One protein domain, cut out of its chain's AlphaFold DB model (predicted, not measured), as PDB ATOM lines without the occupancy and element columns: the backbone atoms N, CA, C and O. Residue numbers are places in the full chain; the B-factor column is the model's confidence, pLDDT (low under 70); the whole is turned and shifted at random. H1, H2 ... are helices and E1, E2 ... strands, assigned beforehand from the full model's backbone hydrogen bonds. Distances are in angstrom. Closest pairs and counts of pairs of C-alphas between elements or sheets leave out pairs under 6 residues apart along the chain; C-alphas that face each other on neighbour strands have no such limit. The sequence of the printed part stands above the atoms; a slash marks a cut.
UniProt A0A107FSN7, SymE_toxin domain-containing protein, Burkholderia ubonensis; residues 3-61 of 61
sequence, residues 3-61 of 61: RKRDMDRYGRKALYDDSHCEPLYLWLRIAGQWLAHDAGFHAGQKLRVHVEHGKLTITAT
ATOM      1  N   ARG A   3      42.348 -16.124 -38.535       48.50
ATOM      2  CA  ARG A   3      41.702 -15.764 -37.252       48.50
ATOM      3  C   ARG A   3      41.904 -14.324 -36.768       48.50
ATOM      4  O   ARG A   3      41.128 -13.853 -35.950       48.50
ATOM      5  N   LYS A   4      42.943 -13.625 -37.238       45.19
ATOM      6  CA  LYS A   4      43.252 -12.256 -36.789       45.19
ATOM      7  C   LYS A   4      42.447 -11.183 -37.536       45.19
ATOM      8  O   LYS A   4      42.311 -10.087 -37.020       45.19
ATOM      9  N   ARG A   5      41.891 -11.508 -38.713       46.41
ATOM     10  CA  ARG A   5      41.131 -10.561 -39.555       46.41
ATOM     11  C   ARG A   5      39.628 -10.530 -39.256       46.41
ATOM     12  O   ARG A   5      38.974  -9.559 -39.612       46.41
ATOM     13  N   ASP A   6      39.091 -11.542 -38.576       47.34
ATOM     14  CA  ASP A   6      37.679 -11.558 -38.159       47.34
ATOM     15  C   ASP A   6      37.393 -10.628 -36.972       47.34
ATOM     16  O   ASP A   6      36.302 -10.067 -36.863       47.34
ATOM     17  N   MET A   7      38.390 -10.385 -36.113       50.00
ATOM     18  CA  MET A   7      38.217  -9.520 -34.944       50.00
ATOM     19  C   MET A   7      38.052  -8.038 -35.319       50.00
ATOM     20  O   MET A   7      37.415  -7.293 -34.583       50.00
ATOM     21  N   ASP A   8      38.564  -7.606 -36.475       54.56
ATOM     22  CA  ASP A   8      38.423  -6.222 -36.949       54.56
ATOM     23  C   ASP A   8      37.009  -5.909 -37.466       54.56
ATOM     24  O   ASP A   8      36.572  -4.760 -37.392       54.56
ATOM     25  N   ARG A   9      36.257  -6.911 -37.953       47.03
ATOM     26  CA  ARG A   9      34.906  -6.692 -38.498       47.03
ATOM     27  C   ARG A   9      33.826  -6.642 -37.410       47.03
ATOM     28  O   ARG A   9      32.887  -5.864 -37.545       47.03
ATOM     29  N   TYR A  10      33.981  -7.409 -36.327       48.06
ATOM     30  CA  TYR A  10      33.047  -7.414 -35.188       48.06
ATOM     31  C   TYR A  10      33.525  -6.591 -33.980       48.06
ATOM     32  O   TYR A  10      32.706  -6.052 -33.241       48.06
ATOM     33  N   GLY A  11      34.836  -6.444 -33.773       50.38
ATOM     34  CA  GLY A  11      35.394  -5.959 -32.505       50.38
ATOM     35  C   GLY A  11      35.328  -4.449 -32.271       50.38
ATOM     36  O   GLY A  11      35.379  -4.027 -31.123       50.38
ATOM     37  N   ARG A  12      35.202  -3.619 -33.318       48.03
ATOM     38  CA  ARG A  12      35.058  -2.155 -33.143       48.03
ATOM     39  C   ARG A  12      33.622  -1.659 -33.178       48.03
ATOM     40  O   ARG A  12      33.334  -0.646 -32.552       48.03
ATOM     41  N   LYS A  13      32.735  -2.344 -33.900       43.91
ATOM     42  CA  LYS A  13      31.347  -1.898 -34.067       43.91
ATOM     43  C   LYS A  13      30.450  -2.329 -32.902       43.91
ATOM     44  O   LYS A  13      29.534  -1.604 -32.559       43.91
ATOM     45  N   ALA A  14      30.785  -3.430 -32.225       49.38
ATOM     46  CA  ALA A  14      30.048  -3.919 -31.055       49.38
ATOM     47  C   ALA A  14      30.290  -3.120 -29.757       49.38
ATOM     48  O   ALA A  14      29.654  -3.395 -28.748       49.38
ATOM     49  N   LEU A  15      31.216  -2.153 -29.754       50.50
ATOM     50  CA  LEU A  15      31.517  -1.347 -28.563       50.50
ATOM     51  C   LEU A  15      30.689  -0.052 -28.472       50.50
ATOM     52  O   LEU A  15      30.726   0.593 -27.431       50.50
ATOM     53  N   TYR A  16      29.977   0.338 -29.538       49.88
ATOM     54  CA  TYR A  16      29.273   1.629 -29.647       49.88
ATOM     55  C   TYR A  16      27.942   1.545 -30.421       49.88
ATOM     56  O   TYR A  16      27.462   2.556 -30.931       49.88
ATOM     57  N   ASP A  17      27.353   0.355 -30.559       47.38
ATOM     58  CA  ASP A  17      26.022   0.214 -31.154       47.38
ATOM     59  C   ASP A  17      24.963   0.305 -30.042       47.38
ATOM     60  O   ASP A  17      24.795  -0.616 -29.245       47.38
ATOM     61  N   ASP A  18      24.301   1.459 -29.961       53.12
ATOM     62  CA  ASP A  18      23.263   1.814 -28.975       53.12
ATOM     63  C   ASP A  18      21.939   1.041 -29.197       53.12
ATOM     64  O   ASP A  18      20.959   1.232 -28.485       53.12
ATOM     65  N   SER A  19      21.883   0.139 -30.187       56.19
ATOM     66  CA  SER A  19      20.708  -0.683 -30.480       56.19
ATOM     67  C   SER A  19      20.866  -2.088 -29.892       56.19
ATOM     68  O   SER A  19      21.333  -3.014 -30.546       56.19
ATOM     69  N   HIS A  20      20.425  -2.264 -28.643       51.62
ATOM     70  CA  HIS A  20      20.123  -3.575 -28.041       51.62
ATOM     71  C   HIS A  20      21.261  -4.616 -28.011       51.62
ATOM     72  O   HIS A  20      21.001  -5.819 -27.924       51.62
ATOM     73  N   CYS A  21      22.525  -4.194 -28.035       44.91
ATOM     74  CA  CYS A  21      23.620  -5.088 -27.678       44.91
ATOM     75  C   CYS A  21      23.682  -5.150 -26.147       44.91
ATOM     76  O   CYS A  21      24.141  -4.199 -25.517       44.91
ATOM     77  N   GLU A  22      23.178  -6.238 -25.545       52.88
ATOM     78  CA  GLU A  22      23.481  -6.584 -24.148       52.88
ATOM     79  C   GLU A  22      24.983  -6.339 -23.948       52.88
ATOM     80  O   GLU A  22      25.770  -6.931 -24.700       52.88
ATOM     81  N   PRO A  23      25.394  -5.409 -23.059       53.31
ATOM     82  CA  PRO A  23      26.778  -4.980 -22.976       53.31
ATOM     83  C   PRO A  23      27.655  -6.222 -22.921       53.31
ATOM     84  O   PRO A  23      27.380  -7.115 -22.130       53.31
ATOM     85  N   LEU A  24      28.650  -6.333 -23.807       54.25
ATOM     86  CA  LEU A  24      29.538  -7.495 -23.849       54.25
ATOM     87  C   LEU A  24      30.324  -7.526 -22.538       54.25
ATOM     88  O   LEU A  24      31.386  -6.918 -22.392       54.25
ATOM     89  N   TYR A  25      29.717  -8.164 -21.545       54.31
ATOM     90  CA  TYR A  25      30.171  -8.161 -20.179       54.31
ATOM     91  C   TYR A  25      31.490  -8.907 -20.146       54.31
ATOM     92  O   TYR A  25      31.626  -9.981 -20.735       54.31
ATOM     93  N   LEU A  26      32.477  -8.334 -19.461       56.12
ATOM     94  CA  LEU A  26      33.703  -9.042 -19.140       56.12
ATOM     95  C   LEU A  26      33.317 -10.275 -18.318       56.12
ATOM     96  O   LEU A  26      33.192 -10.221 -17.096       56.12
ATOM     97  N   TRP A  27      33.147 -11.403 -19.007       64.69
ATOM     98  CA  TRP A  27      33.222 -12.747 -18.462       64.69
ATOM     99  C   TRP A  27      34.668 -12.972 -18.013       64.69
ATOM    100  O   TRP A  27      35.422 -13.757 -18.586       64.69
ATOM    101  N   LEU A  28      35.078 -12.222 -16.995       75.19
ATOM    102  CA  LEU A  28      36.389 -12.304 -16.396       75.19
ATOM    103  C   LEU A  28      36.272 -13.195 -15.166       75.19
ATOM    104  O   LEU A  28      35.628 -12.844 -14.174       75.19
ATOM    105  N   ARG A  29      36.883 -14.374 -15.274       81.56
ATOM    106  CA  ARG A  29      37.012 -15.326 -14.180       81.56
ATOM    107  C   ARG A  29      38.404 -15.199 -13.579       81.56
ATOM    108  O   ARG A  29      39.396 -15.386 -14.281       81.56
ATOM    109  N   ILE A  30      38.481 -14.903 -12.288       85.31
ATOM    110  CA  ILE A  30      39.741 -14.748 -11.551       85.31
ATOM    111  C   ILE A  30      39.716 -15.704 -10.372       85.31
ATOM    112  O   ILE A  30      38.736 -15.745  -9.638       85.31
ATOM    113  N   ALA A  31      40.777 -16.496 -10.215       84.81
ATOM    114  CA  ALA A  31      40.890 -17.487  -9.140       84.81
ATOM    115  C   ALA A  31      39.658 -18.412  -9.016       84.81
ATOM    116  O   ALA A  31      39.301 -18.861  -7.934       84.81
ATOM    117  N   GLY A  32      38.988 -18.695 -10.137       84.75
ATOM    118  CA  GLY A  32      37.792 -19.534 -10.165       84.75
ATOM    119  C   GLY A  32      36.466 -18.806  -9.919       84.75
ATOM    120  O   GLY A  32      35.437 -19.445 -10.136       84.75
ATOM    121  N   GLN A  33      36.469 -17.512  -9.586       82.06
ATOM    122  CA  GLN A  33      35.269 -16.700  -9.345       82.06
ATOM    123  C   GLN A  33      34.956 -15.756 -10.511       82.06
ATOM    124  O   GLN A  33      35.852 -15.138 -11.091       82.06
ATOM    125  N   TRP A  34      33.677 -15.633 -10.845       84.38
ATOM    126  CA  TRP A  34      33.151 -14.668 -11.801       84.38
ATOM    127  C   TRP A  34      32.939 -13.309 -11.141       84.38
ATOM    128  O   TRP A  34      32.210 -13.196 -10.160       84.38
ATOM    129  N   LEU A  35      33.515 -12.250 -11.711       82.88
ATOM    130  CA  LEU A  35      33.416 -10.915 -11.110       82.88
ATOM    131  C   LEU A  35      31.979 -10.378 -11.027       82.88
ATOM    132  O   LEU A  35      31.621  -9.752 -10.034       82.88
ATOM    133  N   ALA A  36      31.152 -10.632 -12.041       81.56
ATOM    134  CA  ALA A  36      29.763 -10.176 -12.037       81.56
ATOM    135  C   ALA A  36      28.872 -11.039 -11.130       81.56
ATOM    136  O   ALA A  36      28.187 -10.519 -10.257       81.56
ATOM    137  N   HIS A  37      28.909 -12.362 -11.318       77.44
ATOM    138  CA  HIS A  37      28.008 -13.284 -10.624       77.44
ATOM    139  C   HIS A  37      28.430 -13.563  -9.176       77.44
ATOM    140  O   HIS A  37      27.605 -13.496  -8.274       77.44
ATOM    141  N   ASP A  38      29.713 -13.854  -8.946       82.12
ATOM    142  CA  ASP A  38      30.189 -14.306  -7.634       82.12
ATOM    143  C   ASP A  38      30.685 -13.144  -6.762       82.12
ATOM    144  O   ASP A  38      30.575 -13.210  -5.540       82.12
ATOM    145  N   ALA A  39      31.231 -12.080  -7.367       83.75
ATOM    146  CA  ALA A  39      31.737 -10.907  -6.642       83.75
ATOM    147  C   ALA A  39      30.803  -9.678  -6.688       83.75
ATOM    148  O   ALA A  39      31.069  -8.695  -6.000       83.75
ATOM    149  N   GLY A  40      29.710  -9.726  -7.460       84.69
ATOM    150  CA  GLY A  40      28.662  -8.697  -7.458       84.69
ATOM    151  C   GLY A  40      29.024  -7.375  -8.145       84.69
ATOM    152  O   GLY A  40      28.400  -6.351  -7.864       84.69
ATOM    153  N   PHE A  41      30.029  -7.354  -9.025       85.38
ATOM    154  CA  PHE A  41      30.368  -6.148  -9.784       85.38
ATOM    155  C   PHE A  41      29.412  -5.924 -10.956       85.38
ATOM    156  O   PHE A  41      29.025  -6.856 -11.660       85.38
ATOM    157  N   HIS A  42      29.082  -4.658 -11.204       80.38
ATOM    158  CA  HIS A  42      28.182  -4.284 -12.283       80.38
ATOM    159  C   HIS A  42      28.947  -4.081 -13.585       80.38
ATOM    160  O   HIS A  42      30.112  -3.678 -13.631       80.38
ATOM    161  N   ALA A  43      28.254  -4.328 -14.680       75.38
ATOM    162  CA  ALA A  43      28.756  -4.015 -15.996       75.38
ATOM    163  C   ALA A  43      29.014  -2.524 -16.194       75.38
ATOM    164  O   ALA A  43      28.241  -1.686 -15.736       75.38
ATOM    165  N   GLY A  44      30.097  -2.191 -16.899       75.94
ATOM    166  CA  GLY A  44      30.486  -0.796 -17.120       75.94
ATOM    167  C   GLY A  44      30.942  -0.070 -15.849       75.94
ATOM    168  O   GLY A  44      31.335   1.094 -15.924       75.94
ATOM    169  N   GLN A  45      30.941  -0.743 -14.693       81.75
ATOM    170  CA  GLN A  45      31.429  -0.183 -13.446       81.75
ATOM    171  C   GLN A  45      32.939   0.022 -13.533       81.75
ATOM    172  O   GLN A  45      33.696  -0.873 -13.917       81.75
ATOM    173  N   LYS A  46      33.390   1.215 -13.147       84.81
ATOM    174  CA  LYS A  46      34.815   1.463 -12.954       84.81
ATOM    175  C   LYS A  46      35.269   0.733 -11.699       84.81
ATOM    176  O   LYS A  46      34.663   0.852 -10.636       84.81
ATOM    177  N   LEU A  47      36.333  -0.042 -11.852       86.44
ATOM    178  CA  LEU A  47      36.928  -0.820 -10.780       86.44
ATOM    179  C   LEU A  47      38.373  -0.388 -10.587       86.44
ATOM    180  O   LEU A  47      39.091  -0.102 -11.548       86.44
ATOM    181  N   ARG A  48      38.814  -0.391  -9.334       91.88
ATOM    182  CA  ARG A  48      40.214  -0.228  -8.967       91.88
ATOM    183  C   ARG A  48      40.817  -1.597  -8.695       91.88
ATOM    184  O   ARG A  48      40.309  -2.349  -7.864       91.88
ATOM    185  N   VAL A  49      41.921  -1.888  -9.378       91.19
ATOM    186  CA  VAL A  49      42.693  -3.123  -9.207       91.19
ATOM    187  C   VAL A  49      44.001  -2.793  -8.498       91.19
ATOM    188  O   VAL A  49      44.734  -1.902  -8.924       91.19
ATOM    189  N   HIS A  50      44.290  -3.511  -7.418       96.00
ATOM    190  CA  HIS A  50      45.551  -3.444  -6.692       96.00
ATOM    191  C   HIS A  50      46.217  -4.820  -6.697       96.00
ATOM    192  O   HIS A  50      45.571  -5.827  -6.397       96.00
ATOM    193  N   VAL A  51      47.501  -4.861  -7.053       94.81
ATOM    194  CA  VAL A  51      48.262  -6.103  -7.225       94.81
ATOM    195  C   VAL A  51      49.385  -6.148  -6.202       94.81
ATOM    196  O   VAL A  51      50.217  -5.248  -6.142       94.81
ATOM    197  N   GLU A  52      49.407  -7.221  -5.426       97.25
ATOM    198  CA  GLU A  52      50.450  -7.556  -4.464       97.25
ATOM    199  C   GLU A  52      50.963  -8.970  -4.782       97.25
ATOM    200  O   GLU A  52      50.282  -9.766  -5.438       97.25
ATOM    201  N   HIS A  53      52.168  -9.322  -4.329       96.38
ATOM    202  CA  HIS A  53      52.670 -10.679  -4.542       96.38
ATOM    203  C   HIS A  53      51.749 -11.698  -3.845       96.38
ATOM    204  O   HIS A  53      51.575 -11.657  -2.630       96.38
ATOM    205  N   GLY A  54      51.130 -12.587  -4.630       93.44
ATOM    206  CA  GLY A  54      50.180 -13.591  -4.138       93.44
ATOM    207  C   GLY A  54      48.763 -13.076  -3.848       93.44
ATOM    208  O   GLY A  54      47.943 -13.853  -3.364       93.44
ATOM    209  N   LYS A  55      48.440 -11.805  -4.136       93.75
ATOM    210  CA  LYS A  55      47.121 -11.226  -3.834       93.75
ATOM    211  C   LYS A  55      46.680 -10.198  -4.875       93.75
ATOM    212  O   LYS A  55      47.419  -9.293  -5.251       93.75
ATOM    213  N   LEU A  56      45.425 -10.309  -5.298       92.56
ATOM    214  CA  LEU A  56      44.773  -9.365  -6.197       92.56
ATOM    215  C   LEU A  56      43.540  -8.795  -5.492       92.56
ATOM    216  O   LEU A  56      42.667  -9.550  -5.077       92.56
ATOM    217  N   THR A  57      43.474  -7.473  -5.347       92.94
ATOM    218  CA  THR A  57      42.331  -6.788  -4.730       92.94
ATOM    219  C   THR A  57      41.593  -5.992  -5.795       92.94
ATOM    220  O   THR A  57      42.196  -5.162  -6.472       92.94
ATOM    221  N   ILE A  58      40.291  -6.235  -5.941       91.56
ATOM    222  CA  ILE A  58      39.417  -5.511  -6.869       91.56
ATOM    223  C   ILE A  58      38.342  -4.820  -6.044       91.56
ATOM    224  O   ILE A  58      37.713  -5.446  -5.197       91.56
ATOM    225  N   THR A  59      38.149  -3.528  -6.277       93.12
ATOM    226  CA  THR A  59      37.201  -2.700  -5.524       93.12
ATOM    227  C   THR A  59      36.407  -1.804  -6.460       93.12
ATOM    228  O   THR A  59      36.907  -1.392  -7.507       93.12
ATOM    229  N   ALA A  60      35.169  -1.503  -6.073       88.94
ATOM    230  CA  ALA A  60      34.375  -0.454  -6.694       88.94
ATOM    231  C   ALA A  60      34.981   0.919  -6.369       88.94
ATOM    232  O   ALA A  60      35.381   1.149  -5.226       88.94
ATOM    233  N   THR A  61      35.065   1.801  -7.365       76.31
ATOM    234  CA  THR A  61      35.379   3.226  -7.158       76.31
ATOM    235  C   THR A  61      34.132   4.035  -6.883       76.31
ATOM    236  O   THR A  61      33.125   3.749  -7.572       76.31
TER     237      THR A  61
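This is residues 3 to 61 of the 61 residues of the protein "SymE_toxin domain-containing protein" of Burkholderia ubonensis (UniProt A0A107FSN7). There is little regular structure here: a two-stranded hairpin, E1 and E2, lies toward one end, and a long winding link leads from it to a short helix, H1, in a stretch that stands free at the other. The printed part has 59 residues, with H1, E1 and E2 in that order; the class is mixed, with only 16 residues in named elements. The antiparallel sheet has the order E1 - E2. The whole is loose, radius of gyration of the C-alphas 14.7 A, spanning 38 by 26 by 19 A.

Look at E1, residues 47 to 52, and E2, residues 55 to 60, a hairpin at 163 degrees; N 50 and O 57 are within hydrogen-bond range at 2.8 A. H1, residues 7 to 10, is apart from E2 and too short for an O i to N i+4 pair; its O i to N i+3 pair is not within range.

Find C-alpha 47 at (36.928, -0.820, -10.780); E1 runs 16.4 A from there, and E2 16.9 A to C-alpha 60 at (34.375, -0.454, -6.694). H1 starts at (38.217, -9.520, -34.944).

The printed part has no cut. H1 to E1 is a long link; residues 3 to 27 have pLDDT under 70.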